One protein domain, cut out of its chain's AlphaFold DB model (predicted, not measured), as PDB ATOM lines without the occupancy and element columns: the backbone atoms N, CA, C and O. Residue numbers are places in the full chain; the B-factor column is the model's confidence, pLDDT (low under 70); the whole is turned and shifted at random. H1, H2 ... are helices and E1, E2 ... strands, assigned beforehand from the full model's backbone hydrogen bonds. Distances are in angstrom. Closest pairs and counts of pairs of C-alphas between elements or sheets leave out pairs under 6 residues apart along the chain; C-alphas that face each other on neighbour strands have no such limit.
ATOM      1  N   ALA A   4     158.064 147.415 135.786       98.00
ATOM      2  CA  ALA A   4     157.301 148.357 134.971       98.00
ATOM      3  C   ALA A   4     156.673 147.652 133.768       98.00
ATOM      4  O   ALA A   4     157.285 146.777 133.157       98.00
ATOM      5  N   ILE A   5     155.484 148.094 133.371       98.19
ATOM      6  CA  ILE A   5     154.918 147.836 132.043       98.19
ATOM      7  C   ILE A   5     154.975 149.143 131.263       98.19
ATOM      8  O   ILE A   5     154.187 150.055 131.506       98.19
ATOM      9  N   TYR A   6     155.908 149.234 130.316       97.31
ATOM     10  CA  TYR A   6     156.058 150.395 129.450       97.31
ATOM     11  C   TYR A   6     155.208 150.234 128.192       97.31
ATOM     12  O   TYR A   6     155.549 149.487 127.274       97.31
ATOM     13  N   GLY A   7     154.066 150.922 128.162       96.56
ATOM     14  CA  GLY A   7     153.018 150.730 127.160       96.56
ATOM     15  C   GLY A   7     151.722 150.183 127.758       96.56
ATOM     16  O   GLY A   7     151.165 149.211 127.248       96.56
ATOM     17  N   ALA A   8     151.214 150.817 128.816       96.75
ATOM     18  CA  ALA A   8     149.942 150.485 129.460       96.75
ATOM     19  C   ALA A   8     148.716 150.910 128.619       96.75
ATOM     20  O   ALA A   8     147.891 151.717 129.036       96.75
ATOM     21  N   GLY A   9     148.604 150.368 127.402       94.50
ATOM     22  CA  GLY A   9     147.362 150.342 126.622       94.50
ATOM     23  C   GLY A   9     146.463 149.184 127.069       94.50
ATOM     24  O   GLY A   9     146.563 148.733 128.205       94.50
ATOM     25  N   ALA A  10     145.631 148.639 126.177       94.00
ATOM     26  CA  ALA A  10     144.720 147.539 126.519       94.00
ATOM     27  C   ALA A  10     145.441 146.315 127.129       94.00
ATOM     28  O   ALA A  10     145.195 145.964 128.279       94.00
ATOM     29  N   MET A  11     146.387 145.708 126.399       94.88
ATOM     30  CA  MET A  11     147.098 144.507 126.874       94.88
ATOM     31  C   MET A  11     147.992 144.775 128.089       94.88
ATOM     32  O   MET A  11     148.013 143.970 129.015       94.88
ATOM     33  N   GLY A  12     148.695 145.912 128.111       96.94
ATOM     34  CA  GLY A  12     149.534 146.289 129.250       96.94
ATOM     35  C   GLY A  12     148.720 146.531 130.522       96.94
ATOM     36  O   GLY A  12     149.113 146.082 131.594       96.94
ATOM     37  N   THR A  13     147.544 147.156 130.399       97.75
ATOM     38  CA  THR A  13     146.621 147.359 131.528       97.75
ATOM     39  C   THR A  13     146.077 146.028 132.043       97.75
ATOM     40  O   THR A  13     146.057 145.816 133.250       97.75
ATOM     41  N   VAL A  14     145.701 145.099 131.151       97.44
ATOM     42  CA  VAL A  14     145.263 143.747 131.543       97.44
ATOM     43  C   VAL A  14     146.361 143.027 132.324       97.44
ATOM     44  O   VAL A  14     146.109 142.555 133.432       97.44
ATOM     45  N   LEU A  15     147.583 142.974 131.785       97.06
ATOM     46  CA  LEU A  15     148.709 142.318 132.450       97.06
ATOM     47  C   LEU A  15     148.989 142.944 133.823       97.06
ATOM     48  O   LEU A  15     149.065 142.226 134.818       97.06
ATOM     49  N   GLY A  16     149.088 144.273 133.894       97.88
ATOM     50  CA  GLY A  16     149.365 144.959 135.155       97.88
ATOM     51  C   GLY A  16     148.245 144.811 136.179       97.88
ATOM     52  O   GLY A  16     148.541 144.653 137.358       97.88
ATOM     53  N   ALA A  17     146.977 144.762 135.759       98.12
ATOM     54  CA  ALA A  17     145.861 144.486 136.660       98.12
ATOM     55  C   ALA A  17     145.969 143.090 137.289       98.12
ATOM     56  O   ALA A  17     145.754 142.938 138.488       98.12
ATOM     57  N   TYR A  18     146.332 142.064 136.515       97.94
ATOM     58  CA  TYR A  18     146.517 140.717 137.063       97.94
ATOM     59  C   TYR A  18     147.737 140.612 137.980       97.94
ATOM     60  O   TYR A  18     147.632 140.006 139.045       97.94
ATOM     61  N   LEU A  19     148.865 141.221 137.605       97.38
ATOM     62  CA  LEU A  19     150.069 141.235 138.442       97.38
ATOM     63  C   LEU A  19     149.822 141.977 139.763       97.38
ATOM     64  O   LEU A  19     150.103 141.436 140.829       97.38
ATOM     65  N   ALA A  20     149.203 143.159 139.713       97.75
ATOM     66  CA  ALA A  20     148.824 143.903 140.913       97.75
ATOM     67  C   ALA A  20     147.854 143.102 141.796       97.75
ATOM     68  O   ALA A  20     147.996 143.076 143.017       97.75
ATOM     69  N   ARG A  21     146.892 142.395 141.188       97.19
ATOM     70  CA  ARG A  21     145.954 141.524 141.910       97.19
ATOM     71  C   ARG A  21     146.644 140.333 142.579       97.19
ATOM     72  O   ARG A  21     146.180 139.881 143.622       97.19
ATOM     73  N   ALA A  22     147.741 139.841 142.007       97.25
ATOM     74  CA  ALA A  22     148.581 138.805 142.606       97.25
ATOM     75  C   ALA A  22     149.488 139.332 143.739       97.25
ATOM     76  O   ALA A  22     150.172 138.541 144.381       97.25
ATOM     77  N   GLY A  23     149.473 140.642 144.015       96.62
ATOM     78  CA  GLY A  23     150.288 141.280 145.051       96.62
ATOM     79  C   GLY A  23     151.653 141.773 144.566       96.62
ATOM     80  O   GLY A  23     152.466 142.192 145.389       96.62
ATOM     81  N   GLU A  24     151.915 141.749 143.257       96.25
ATOM     82  CA  GLU A  24     153.176 142.236 142.697       96.25
ATOM     83  C   GLU A  24     153.237 143.768 142.658       96.25
ATOM     84  O   GLU A  24     152.249 144.458 142.396       96.25
ATOM     85  N   ASN A  25     154.437 144.311 142.876       92.81
ATOM     86  CA  ASN A  25     154.692 145.749 142.827       92.81
ATOM     87  C   ASN A  25     154.989 146.191 141.384       92.81
ATOM     88  O   ASN A  25     156.137 146.137 140.926       92.81
ATOM     89  N   ILE A  26     153.931 146.595 140.677       96.81
ATOM     90  CA  ILE A  26     153.947 146.926 139.250       96.81
ATOM     91  C   ILE A  26     153.546 148.384 139.002       96.81
ATOM     92  O   ILE A  26     152.517 148.846 139.499       96.81
ATOM     93  N   ASP A  27     154.323 149.077 138.168       98.25
ATOM     94  CA  ASP A  27     153.958 150.396 137.644       98.25
ATOM     95  C   ASP A  27     153.508 150.289 136.185       98.25
ATOM     96  O   ASP A  27     154.206 149.741 135.328       98.25
ATOM     97  N   LEU A  28     152.330 150.837 135.893       98.56
ATOM     98  CA  LEU A  28     151.787 150.964 134.546       98.56
ATOM     99  C   LEU A  28     152.234 152.291 133.932       98.56
ATOM    100  O   LEU A  28     151.781 153.350 134.356       98.56
ATOM    101  N   ILE A  29     153.080 152.245 132.905       98.44
ATOM    102  CA  ILE A  29     153.597 153.452 132.255       98.44
ATOM    103  C   ILE A  29     152.915 153.674 130.907       98.44
ATOM    104  O   ILE A  29     152.899 152.796 130.037       98.44
ATOM    105  N   THR A  30     152.374 154.871 130.692       97.12
ATOM    106  CA  THR A  30     151.772 155.277 129.414       97.12
ATOM    107  C   THR A  30     151.861 156.782 129.227       97.12
ATOM    108  O   THR A  30     151.815 157.538 130.183       97.12
ATOM    109  N   ARG A  31     151.959 157.235 127.975       96.25
ATOM    110  CA  ARG A  31     151.975 158.667 127.625       96.25
ATOM    111  C   ARG A  31     150.583 159.310 127.571       96.25
ATOM    112  O   ARG A  31     150.471 160.477 127.225       96.25
ATOM    113  N   ASN A  32     149.524 158.524 127.761       97.56
ATOM    114  CA  ASN A  32     148.153 159.021 127.712       97.56
ATOM    115  C   ASN A  32     147.748 159.522 129.103       97.56
ATOM    116  O   ASN A  32     147.398 158.708 129.953       97.56
ATOM    117  N   GLU A  33     147.796 160.838 129.305       98.31
ATOM    118  CA  GLU A  33     147.471 161.511 130.572       98.31
ATOM    119  C   GLU A  33     146.081 161.138 131.093       98.31
ATOM    120  O   GLU A  33     145.964 160.687 132.228       98.31
ATOM    121  N   LEU A  34     145.057 161.174 130.234       98.31
ATOM    122  CA  LEU A  34     143.689 160.796 130.613       98.31
ATOM    123  C   LEU A  34     143.599 159.335 131.078       98.31
ATOM    124  O   LEU A  34     142.830 159.009 131.979       98.31
ATOM    125  N   HIS A  35     144.392 158.441 130.476       98.00
ATOM    126  CA  HIS A  35     144.439 157.038 130.905       98.00
ATOM    127  C   HIS A  35     145.159 156.884 132.245       98.00
ATOM    128  O   HIS A  35     144.724 156.093 133.075       98.00
ATOM    129  N   VAL A  36     146.234 157.642 132.486       98.56
ATOM    130  CA  VAL A  36     146.916 157.663 133.792       98.56
ATOM    131  C   VAL A  36     145.974 158.170 134.880       98.56
ATOM    132  O   VAL A  36     145.876 157.538 135.928       98.56
ATOM    133  N   GLU A  37     145.260 159.268 134.633       98.50
ATOM    134  CA  GLU A  37     144.289 159.830 135.574       98.50
ATOM    135  C   GLU A  37     143.186 158.825 135.913       98.50
ATOM    136  O   GLU A  37     142.967 158.552 137.092       98.50
ATOM    137  N   ALA A  38     142.578 158.197 134.901       98.38
ATOM    138  CA  ALA A  38     141.550 157.176 135.101       98.38
ATOM    139  C   ALA A  38     142.079 155.950 135.868       98.38
ATOM    140  O   ALA A  38     141.419 155.440 136.770       98.38
ATOM    141  N   LEU A  39     143.296 155.484 135.565       98.44
ATOM    142  CA  LEU A  39     143.915 154.383 136.311       98.44
ATOM    143  C   LEU A  39     144.213 154.763 137.769       98.44
ATOM    144  O   LEU A  39     144.082 153.911 138.648       98.44
ATOM    145  N   LYS A  40     144.614 156.014 138.036       98.12
ATOM    146  CA  LYS A  40     144.870 156.525 139.394       98.12
ATOM    147  C   LYS A  40     143.566 156.673 140.194       98.12
ATOM    148  O   LYS A  40     143.569 156.348 141.381       98.12
ATOM    149  N   SER A  41     142.478 157.147 139.576       98.12
ATOM    150  CA  SER A  41     141.194 157.375 140.257       98.12
ATOM    151  C   SER A  41     140.377 156.096 140.430       98.12
ATOM    152  O   SER A  41     139.936 155.790 141.539       98.12
ATOM    153  N   ASP A  42     140.215 155.333 139.352       97.94
ATOM    154  CA  ASP A  42     139.230 154.252 139.268       97.94
ATOM    155  C   ASP A  42     139.893 152.872 139.358       97.94
ATOM    156  O   ASP A  42     139.234 151.866 139.618       97.94
ATOM    157  N   GLY A  43     141.214 152.809 139.166       98.06
ATOM    158  CA  GLY A  43     141.948 151.559 139.006       98.06
ATOM    159  C   GLY A  43     141.805 150.960 137.604       98.06
ATOM    160  O   GLY A  43     141.136 151.479 136.712       98.06
ATOM    161  N   ALA A  44     142.453 149.817 137.391       98.19
ATOM    162  CA  ALA A  44     142.358 149.074 136.144       98.19
ATOM    163  C   ALA A  44     141.107 148.188 136.152       98.19
ATOM    164  O   ALA A  44     141.048 147.192 136.877       98.19
ATOM    165  N   THR A  45     140.121 148.536 135.328       98.06
ATOM    166  CA  THR A  45     138.903 147.736 135.151       98.06
ATOM    167  C   THR A  45     139.063 146.765 133.988       98.06
ATOM    168  O   THR A  45     139.308 147.167 132.851       98.06
ATOM    169  N   ILE A  46     138.908 145.474 134.278       97.75
ATOM    170  CA  ILE A  46     138.913 144.379 133.310       97.75
ATOM    171  C   ILE A  46     137.477 143.907 133.124       97.75
ATOM    172  O   ILE A  46     136.792 143.621 134.106       97.75
ATOM    173  N   SER A  47     137.039 143.812 131.872       95.88
ATOM    174  CA  SER A  47     135.701 143.358 131.494       95.88
ATOM    175  C   SER A  47     135.749 142.324 130.365       95.88
ATOM    176  O   SER A  47     136.756 142.188 129.664       95.88
ATOM    177  N   GLY A  48     134.659 141.570 130.198       94.50
ATOM    178  CA  GLY A  48     134.535 140.498 129.205       94.50
ATOM    179  C   GLY A  48     134.404 139.133 129.873       94.50
ATOM    180  O   GLY A  48     133.495 138.928 130.677       94.50
ATOM    181  N   SER A  49     135.310 138.199 129.558       94.44
ATOM    182  CA  SER A  49     135.304 136.840 130.134       94.44
ATOM    183  C   SER A  49     135.441 136.828 131.659       94.44
ATOM    184  O   SER A  49     135.003 135.889 132.316       94.44
ATOM    185  N   VAL A  50     136.048 137.873 132.221       95.94
ATOM    186  CA  VAL A  50     136.073 138.152 133.657       95.94
ATOM    187  C   VAL A  50     135.732 139.621 133.882       95.94
ATOM    188  O   VAL A  50     135.949 140.441 132.993       95.94
ATOM    189  N   ASN A  51     135.231 139.950 135.073       97.50
ATOM    190  CA  ASN A  51     134.866 141.317 135.437       97.50
ATOM    191  C   ASN A  51     135.417 141.649 136.825       97.50
ATOM    192  O   ASN A  51     134.990 141.058 137.816       97.50
ATOM    193  N   PHE A  52     136.398 142.547 136.890       98.25
ATOM    194  CA  PHE A  52     136.949 143.046 138.148       98.25
ATOM    195  C   PHE A  52     137.661 144.382 137.951       98.25
ATOM    196  O   PHE A  52     138.122 144.694 136.855       98.25
ATOM    197  N   THR A  53     137.822 145.119 139.043       98.50
ATOM    198  CA  THR A  53     138.631 146.335 139.090       98.50
ATOM    199  C   THR A  53     139.749 146.139 140.098       98.50
ATOM    200  O   THR A  53     139.511 145.671 141.211       98.50
ATOM    201  N   GLN A  54     140.976 146.459 139.699       98.56
ATOM    202  CA  GLN A  54     142.156 146.336 140.542       98.56
ATOM    203  C   GLN A  54     142.817 147.699 140.713       98.56
ATOM    204  O   GLN A  54     143.109 148.384 139.735       98.56
ATOM    205  N   LYS A  55     143.111 148.073 141.961       98.31
ATOM    206  CA  LYS A  55     143.949 149.241 142.238       98.31
ATOM    207  C   LYS A  55     145.351 148.990 141.684       98.31
ATOM    208  O   LYS A  55     145.945 147.950 141.971       98.31
ATOM    209  N   VAL A  56     145.861 149.949 140.926       98.19
ATOM    210  CA  VAL A  56     147.165 149.902 140.257       98.19
ATOM    211  C   VAL A  56     147.918 151.205 140.501       98.19
ATOM    212  O   VAL A  56     147.308 152.218 140.839       98.19
ATOM    213  N   ASN A  57     149.237 151.179 140.327       97.88
ATOM    214  CA  ASN A  57     150.023 152.397 140.193       97.88
ATOM    215  C   ASN A  57     150.200 152.704 138.703       97.88
ATOM    216  O   ASN A  57     150.572 151.816 137.934       97.88
ATOM    217  N   ALA A  58     149.923 153.937 138.295       98.31
ATOM    218  CA  ALA A  58     150.042 154.373 136.910       98.31
ATOM    219  C   ALA A  58     150.829 155.674 136.843       98.31
ATOM    220  O   ALA A  58     150.650 156.537 137.698       98.31
ATOM    221  N   LEU A  59     151.690 155.804 135.839       98.44
ATOM    222  CA  LEU A  59     152.624 156.917 135.711       98.44
ATOM    223  C   LEU A  59     152.769 157.342 134.245       98.44
ATOM    224  O   LEU A  59     152.706 156.522 133.320       98.44
ATOM    225  N   LEU A  60     153.033 158.626 134.044       98.25
ATOM    226  CA  LEU A  60     153.629 159.139 132.818       98.25
ATOM    227  C   LEU A  60     155.121 158.764 132.759       98.25
ATOM    228  O   LEU A  60     155.747 158.550 133.799       98.25
ATOM    229  N   PRO A  61     155.748 158.717 131.566       96.69
ATOM    230  CA  PRO A  61     157.174 158.403 131.454       96.69
ATOM    231  C   PRO A  61     158.093 159.328 132.269       96.69
ATOM    232  O   PRO A  61     159.105 158.877 132.788       96.69
ATOM    233  N   ASN A  62     157.740 160.609 132.412       96.06
ATOM    234  CA  ASN A  62     158.494 161.587 133.206       96.06
ATOM    235  C   ASN A  62     158.250 161.479 134.724       96.06
ATOM    236  O   ASN A  62     158.971 162.109 135.486       96.06
ATOM    237  N   GLU A  63     157.266 160.689 135.159       96.94
ATOM    238  CA  GLU A  63     157.006 160.376 136.571       96.94
ATOM    239  C   GLU A  63     157.763 159.103 137.022       96.94
ATOM    240  O   GLU A  63     157.625 158.650 138.159       96.94
ATOM    241  N   MET A  64     158.563 158.485 136.141       95.75
ATOM    242  CA  MET A  64     159.380 157.313 136.470       95.75
ATOM    243  C   MET A  64     160.614 157.708 137.292       95.75
ATOM    244  O   MET A  64     161.692 157.927 136.749       95.75
ATOM    245  N   GLU A  65     160.471 157.762 138.615       91.31
ATOM    246  CA  GLU A  65     161.571 158.147 139.518       91.31
ATOM    247  C   GLU A  65     162.455 156.970 139.958       91.31
ATOM    248  O   GLU A  65     163.616 157.149 140.330       91.31
ATOM    249  N   LYS A  66     161.912 155.748 139.943       92.62
ATOM    250  CA  LYS A  66     162.610 154.547 140.419       92.62
ATOM    251  C   LYS A  66     163.264 153.767 139.285       92.62
ATOM    252  O   LYS A  66     162.794 153.768 138.151       92.62
ATOM    253  N   LYS A  67     164.308 153.022 139.646       95.69
ATOM    254  CA  LYS A  67     164.917 151.999 138.794       95.69
ATOM    255  C   LYS A  67     164.213 150.651 138.940       95.69
ATOM    256  O   LYS A  67     163.778 150.301 140.045       95.69
ATOM    257  N   TYR A  68     164.106 149.916 137.838       96.44
ATOM    258  CA  TYR A  68     163.343 148.675 137.718       96.44
ATOM    259  C   TYR A  68     164.241 147.461 137.484       96.44
ATOM    260  O   TYR A  68     165.222 147.533 136.743       96.44
ATOM    261  N   ASP A  69     163.852 146.335 138.081       95.06
ATOM    262  CA  ASP A  69     164.470 145.030 137.835       95.06
ATOM    263  C   ASP A  69     164.025 144.481 136.468       95.06
ATOM    264  O   ASP A  69     164.800 143.862 135.744       95.06
ATOM    265  N   ILE A  70     162.759 144.719 136.104       95.06
ATOM    266  CA  ILE A  70     162.164 144.270 134.842       95.06
ATOM    267  C   ILE A  70     161.303 145.390 134.259       95.06
ATOM    268  O   ILE A  70     160.426 145.928 134.939       95.06
ATOM    269  N   ILE A  71     161.499 145.690 132.978       96.19
ATOM    270  CA  ILE A  71     160.595 146.533 132.195       96.19
ATOM    271  C   ILE A  71     159.992 145.691 131.070       96.19
ATOM    272  O   ILE A  71     160.691 145.278 130.147       96.19
ATOM    273  N   PHE A  72     158.683 145.453 131.117       95.81
ATOM    274  CA  PHE A  72     157.948 144.864 130.001       95.81
ATOM    275  C   PHE A  72     157.679 145.928 128.938       95.81
ATOM    276  O   PHE A  72     156.900 146.856 129.167       95.81
ATOM    277  N   LEU A  73     158.297 145.795 127.763       94.12
ATOM    278  CA  LEU A  73     158.079 146.696 126.635       94.12
ATOM    279  C   LEU A  73     156.855 146.239 125.829       94.12
ATOM    280  O   LEU A  73     156.884 145.204 125.162       94.12
ATOM    281  N   MET A  74     155.780 147.026 125.892       93.81
ATOM    282  CA  MET A  74     154.470 146.736 125.286       93.81
ATOM    283  C   MET A  74     153.966 147.850 124.356       93.81
ATOM    284  O   MET A  74     152.800 147.861 123.956       93.81
ATOM    285  N   THR A  75     154.816 148.812 123.994       91.56
ATOM    286  CA  THR A  75     154.480 149.830 122.988       91.56
ATOM    287  C   THR A  75     154.388 149.213 121.590       91.56
ATOM    288  O   THR A  75     154.825 148.089 121.349       91.56
ATOM    289  N   LYS A  76     153.866 149.955 120.608       87.81
ATOM    290  CA  LYS A  76     154.093 149.600 119.194       87.81
ATOM    291  C   LYS A  76     155.596 149.682 118.884       87.81
ATOM    292  O   LYS A  76     156.282 150.480 119.515       87.81
ATOM    293  N   GLN A  77     156.073 148.937 117.883       83.50
ATOM    294  CA  GLN A  77     157.501 148.878 117.509       83.50
ATOM    295  C   GLN A  77     158.068 150.170 116.874       83.50
ATOM    296  O   GLN A  77     159.182 150.196 116.357       83.50
ATOM    297  N   ILE A  78     157.296 151.256 116.872       83.31
ATOM    298  CA  ILE A  78     157.715 152.531 116.292       83.31
ATOM    299  C   ILE A  78     158.768 153.146 117.218       83.31
ATOM    300  O   ILE A  78     158.487 153.362 118.395       83.31
ATOM    301  N   ASN A  79     159.943 153.467 116.670       82.56
ATOM    302  CA  ASN A  79     161.073 154.070 117.391       82.56
ATOM    303  C   ASN A  79     161.612 153.212 118.551       82.56
ATOM    304  O   ASN A  79     162.050 153.755 119.564       82.56
ATOM    305  N   ASN A  80     161.586 151.883 118.410       84.19
ATOM    306  CA  ASN A  80     162.038 150.945 119.442       84.19
ATOM    307  C   ASN A  80     163.433 151.271 120.000       84.19
ATOM    308  O   ASN A  80     163.584 151.313 121.216       84.19
ATOM    309  N   THR A  81     164.412 151.571 119.141       84.31
ATOM    310  CA  THR A  81     165.782 151.923 119.555       84.31
ATOM    311  C   THR A  81     165.792 153.107 120.522       84.31
ATOM    312  O   THR A  81     166.279 152.981 121.640       84.31
ATOM    313  N   GLN A  82     165.134 154.214 120.160       86.56
ATOM    314  CA  GLN A  82     165.042 155.399 121.020       86.56
ATOM    315  C   GLN A  82     164.307 155.110 122.334       86.56
ATOM    316  O   GLN A  82     164.661 155.644 123.383       86.56
ATOM    317  N   VAL A  83     163.253 154.288 122.286       89.31
ATOM    318  CA  VAL A  83     162.505 153.904 123.488       89.31
ATOM    319  C   VAL A  83     163.390 153.094 124.429       89.31
ATOM    320  O   VAL A  83     163.420 153.392 125.618       89.31
ATOM    321  N   VAL A  84     164.123 152.109 123.911       88.94
ATOM    322  CA  VAL A  84     165.039 151.292 124.711       88.94
ATOM    323  C   VAL A  84     166.136 152.157 125.314       88.94
ATOM    324  O   VAL A  84     166.307 152.107 126.527       88.94
ATOM    325  N   GLU A  85     166.795 153.005 124.519       87.69
ATOM    326  CA  GLU A  85     167.807 153.957 124.998       87.69
ATOM    327  C   GLU A  85     167.288 154.801 126.166       87.69
ATOM    328  O   GLU A  85     167.932 154.866 127.213       87.69
ATOM    329  N   ASN A  86     166.083 155.365 126.040       88.38
ATOM    330  CA  ASN A  86     165.467 156.162 127.102       88.38
ATOM    331  C   ASN A  86     165.176 155.341 128.367       88.38
ATOM    332  O   ASN A  86     165.270 155.861 129.477       88.38
ATOM    333  N   LEU A  87     164.821 154.063 128.217       91.62
ATOM    334  CA  LEU A  87     164.504 153.175 129.334       91.62
ATOM    335  C   LEU A  87     165.743 152.640 130.054       91.62
ATOM    336  O   LEU A  87     165.630 152.276 131.223       91.62
ATOM    337  N   THR A  88     166.914 152.622 129.407       88.19
ATOM    338  CA  THR A  88     168.156 152.136 130.036       88.19
ATOM    339  C   THR A  88     168.496 152.883 131.329       88.19
ATOM    340  O   THR A  88     168.924 152.263 132.301       88.19
ATOM    341  N   GLY A  89     168.232 154.194 131.398       90.00
ATOM    342  CA  GLY A  89     168.449 155.003 132.606       90.00
ATOM    343  C   GLY A  89     167.547 154.612 133.785       90.00
ATOM    344  O   GLY A  89     167.908 154.830 134.944       90.00
ATOM    345  N   SER A  90     166.414 153.977 133.487       94.19
ATOM    346  CA  SER A  90     165.420 153.502 134.451       94.19
ATOM    347  C   SER A  90     165.625 152.036 134.848       94.19
ATOM    348  O   SER A  90     164.812 151.495 135.592       94.19
ATOM    349  N   LEU A  91     166.686 151.370 134.384       94.69
ATOM    350  CA  LEU A  91     167.023 150.012 134.810       94.69
ATOM    351  C   LEU A  91     167.922 150.015 136.048       94.69
ATOM    352  O   LEU A  91     168.796 150.872 136.231       94.69
ATOM    353  N   GLU A  92     167.715 149.015 136.899       94.81
ATOM    354  CA  GLU A  92     168.726 148.599 137.865       94.81
ATOM    355  C   GLU A  92     169.967 148.047 137.156       94.81
ATOM    356  O   GLU A  92     169.931 147.724 135.970       94.81
ATOM    357  N   LYS A  93     171.079 147.925 137.891       90.44
ATOM    358  CA  LYS A  93     172.366 147.467 137.335       90.44
ATOM    359  C   LYS A  93     172.251 146.145 136.560       90.44
ATOM    360  O   LYS A  93     172.848 146.026 135.497       90.44
ATOM    361  N   ASP A  94     171.483 145.200 137.098       89.75
ATOM    362  CA  ASP A  94     171.235 143.879 136.505       89.75
ATOM    363  C   ASP A  94     169.799 143.769 135.948       89.75
ATOM    364  O   ASP A  94     169.257 142.675 135.789       89.75
ATOM    365  N   GLY A  95     169.154 144.916 135.704       92.06
ATOM    366  CA  GLY A  95     167.787 144.992 135.208       92.06
ATOM    367  C   GLY A  95     167.676 144.593 133.738       92.06
ATOM    368  O   GLY A  95     168.617 144.741 132.956       92.06
ATOM    369  N   VAL A  96     166.498 144.110 133.345       92.88
ATOM    370  CA  VAL A  96     166.235 143.637 131.979       92.88
ATOM    371  C   VAL A  96     165.025 144.316 131.348       92.88
ATOM    372  O   VAL A  96     164.028 144.615 132.012       92.88
ATOM    373  N   ILE A  97     165.082 144.504 130.029       92.00
ATOM    374  CA  ILE A  97     163.917 144.861 129.215       92.00
ATOM    375  C   ILE A  97     163.402 143.583 128.552       92.00
ATOM    376  O   ILE A  97     164.105 142.942 127.774       92.00
ATOM    377  N   CYS A  98     162.159 143.217 128.852       90.88
ATOM    378  CA  CYS A  98     161.481 142.077 128.250       90.88
ATOM    379  C   CYS A  98     160.484 142.578 127.204       90.88
ATOM    380  O   CYS A  98     159.476 143.210 127.534       90.88
ATOM    381  N   THR A  99     160.758 142.325 125.927       88.31
ATOM    382  CA  THR A  99     159.854 142.727 124.848       88.31
ATOM    383  C   THR A  99     158.670 141.784 124.743       88.31
ATOM    384  O   THR A  99     158.833 140.586 124.540       88.31
ATOM    385  N   MET A 100     157.468 142.349 124.798       87.25
ATOM    386  CA  MET A 100     156.201 141.624 124.664       87.25
ATOM    387  C   MET A 100     155.426 142.108 123.425       87.25
ATOM    388  O   MET A 100     154.198 142.035 123.361       87.25
ATOM    389  N   GLN A 101     156.145 142.681 122.458       85.00
ATOM    390  CA  GLN A 101     155.595 143.233 121.226       85.00
ATOM    391  C   GLN A 101     155.400 142.112 120.200       85.00
ATOM    392  O   GLN A 101     156.288 141.291 119.998       85.00
ATOM    393  N   ASN A 102     154.272 142.108 119.491       80.19
ATOM    394  CA  ASN A 102     154.084 141.209 118.348       80.19
ATOM    395  C   ASN A 102     155.101 141.529 117.243       80.19
ATOM    396  O   ASN A 102     155.314 142.709 116.970       80.19
ATOM    397  N   GLY A 103     155.640 140.514 116.557       76.62
ATOM    398  CA  GLY A 103     156.544 140.663 115.407       76.62
ATOM    399  C   GLY A 103     157.957 140.149 115.689       76.62
ATOM    400  O   GLY A 103     158.112 139.214 116.465       76.62
ATOM    401  N   ILE A 104     158.960 140.763 115.045       75.81
ATOM    402  CA  ILE A 104     160.396 140.498 115.266       75.81
ATOM    403  C   ILE A 104     161.052 141.787 115.801       75.81
ATOM    404  O   ILE A 104     161.783 142.460 115.066       75.81
ATOM    405  N   PRO A 105     160.701 142.242 117.022       71.62
ATOM    406  CA  PRO A 105     161.257 143.474 117.582       71.62
ATOM    407  C   PRO A 105     162.765 143.373 117.837       71.62
ATOM    408  O   PRO A 105     163.431 144.408 117.841       71.62
ATOM    409  N   GLU A 106     163.295 142.158 118.023       69.06
ATOM    410  CA  GLU A 106     164.620 141.861 118.583       69.06
ATOM    411  C   GLU A 106     165.719 142.609 117.842       69.06
ATOM    412  O   GLU A 106     166.526 143.272 118.476       69.06
ATOM    413  N   ILE A 107     165.695 142.579 116.506       73.44
ATOM    414  CA  ILE A 107     166.726 143.197 115.655       73.44
ATOM    415  C   ILE A 107     166.875 144.695 115.963       73.44
ATOM    416  O   ILE A 107     167.973 145.233 115.911       73.44
ATOM    417  N   SER A 108     165.774 145.373 116.300       69.69
ATOM    418  CA  SER A 108     165.770 146.812 116.593       69.69
ATOM    419  C   SER A 108     166.129 147.168 118.040       69.69
ATOM    420  O   SER A 108     166.305 148.349 118.343       69.69
ATOM    421  N   VAL A 109     166.197 146.173 118.935       70.31
ATOM    422  CA  VAL A 109     166.384 146.369 120.384       70.31
ATOM    423  C   VAL A 109     167.567 145.594 120.979       70.31
ATOM    424  O   VAL A 109     167.888 145.800 122.145       70.31
TER     425      VAL A 109
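This is residues 4 to 109 of the 120 residues of the protein "Ketopantoate reductase" of Salirhabdus euzebyi (UniProt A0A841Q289). A strongly twisted sheet of five parallel strands forms the core, with H1 covering one face over E2 and E1, H3 covering the opposite face over E6, and H2 packing on the edge strand E5. The small hairpin E3 and E4 packs on H1, which sits between it and the sheet, and the short helix H4 packs on H3 near the other end of the long axis. The printed part has 106 residues, with four named helices and seven named strands in the order E1 H1 E2 H2 E3 E4 E5 E6 H3 E7 H4. The large sheet runs E5 E2 E1 E6 E7, all parallel, and the small one E3 E4, antiparallel; the class is mixed, helices and strands. The whole is compact, with a radius of gyration of the C-alphas of 13.5 A, and rounded, with spans of 37 by 29 by 25 A.

In the large sheet, E1, residues 4 to 6, is an inner strand. It is parallel to E2, residues 26 to 29, with N 5 and O 27 at 2.9 A, and to E6, residues 68 to 73, with N 6 and O 72 at 2.8 A. The edge strand E5, residues 57 to 59, is parallel to E2, with N 59 and O 28 at 2.9 A. The other edge strand, E7, residues 91 to 99, is parallel to E6, with N 96 and O 69 at 2.9 A and N 73 and O 98 at 2.9 A; it bends by 121 degrees at residue 94. From edge to edge the strands' lines turn by 89 degrees. H1, residues 10 to 21, is on the sheet at a height of 8.6 A, over E2 and only just over E1, on which 3 of its C-alphas fall. It runs along the strands, at 18 degrees to E2 on the local plane; the closest C-alphas of H1 and E2, Ala 20 and Ile 26, are 6.2 A apart. H3, residues 80 to 88, is on the sheet on the opposite face, at a height of 9.3 A, over E6 and along it at 13 degrees on the local plane. The closest C-alphas of H3 and E7 are those of Val 84 and Ile 97, 7.9 A apart. E1, H1, E2 and E6, H3, E7 are strand-helix-strand units, two parallel neighbour strands joined through a helix, each with a right-handed crossover. H2, residues 33 to 42, is on the sheet too, and its closest C-alpha pair with E5 is Val 36 and Ala 58, 5.5 A. E3, residues 44 to 46, and E4, residues 52 to 54, form an antiparallel hairpin, with N 44 and O 54 at 2.8 A. The closest C-alphas of H1 and E4 are those of Ala 17 and Gln 54, 5.7 A apart. E4 runs on into E5 across a break of 2 residues, at 67 degrees. H4, residues 106 to 109, is not on the sheet but touches H3, the closest C-alphas being those of Thr 81 and Val 109, 5.6 A apart. H1 and H2 are apart. In H1, H2 and H3 every O i to N i+4 pair is within hydrogen-bond range; H4 is too short for such a pair.

E1 begins at C-alpha 4, (157.301, 148.357, 134.971), and measures 6.0 A. H1 measures 16.6 A from C-alpha 10, (144.720, 147.539, 126.519), to C-alpha 21. E2 measures 9.6 A, H2 14.0 A, E3 6.5 A, E4 6.6 A and E5 6.9 A. E6 measures 12.4 A, H3 12.3 A and E7 14.3 A. H4 measures 5.2 A and ends at C-alpha 109, (166.384, 146.369, 120.384).

The two C-alphas farthest apart, those of Gly 48 and Lys 93, are 39.3 A apart. The printed part has no cut. No link is long; those from E5 to E6, E6 to H3 and E7 to H4 are short, and the others are tight. The mean pLDDT of the printed part is 93.1, and residues 106 and 108 are under 70.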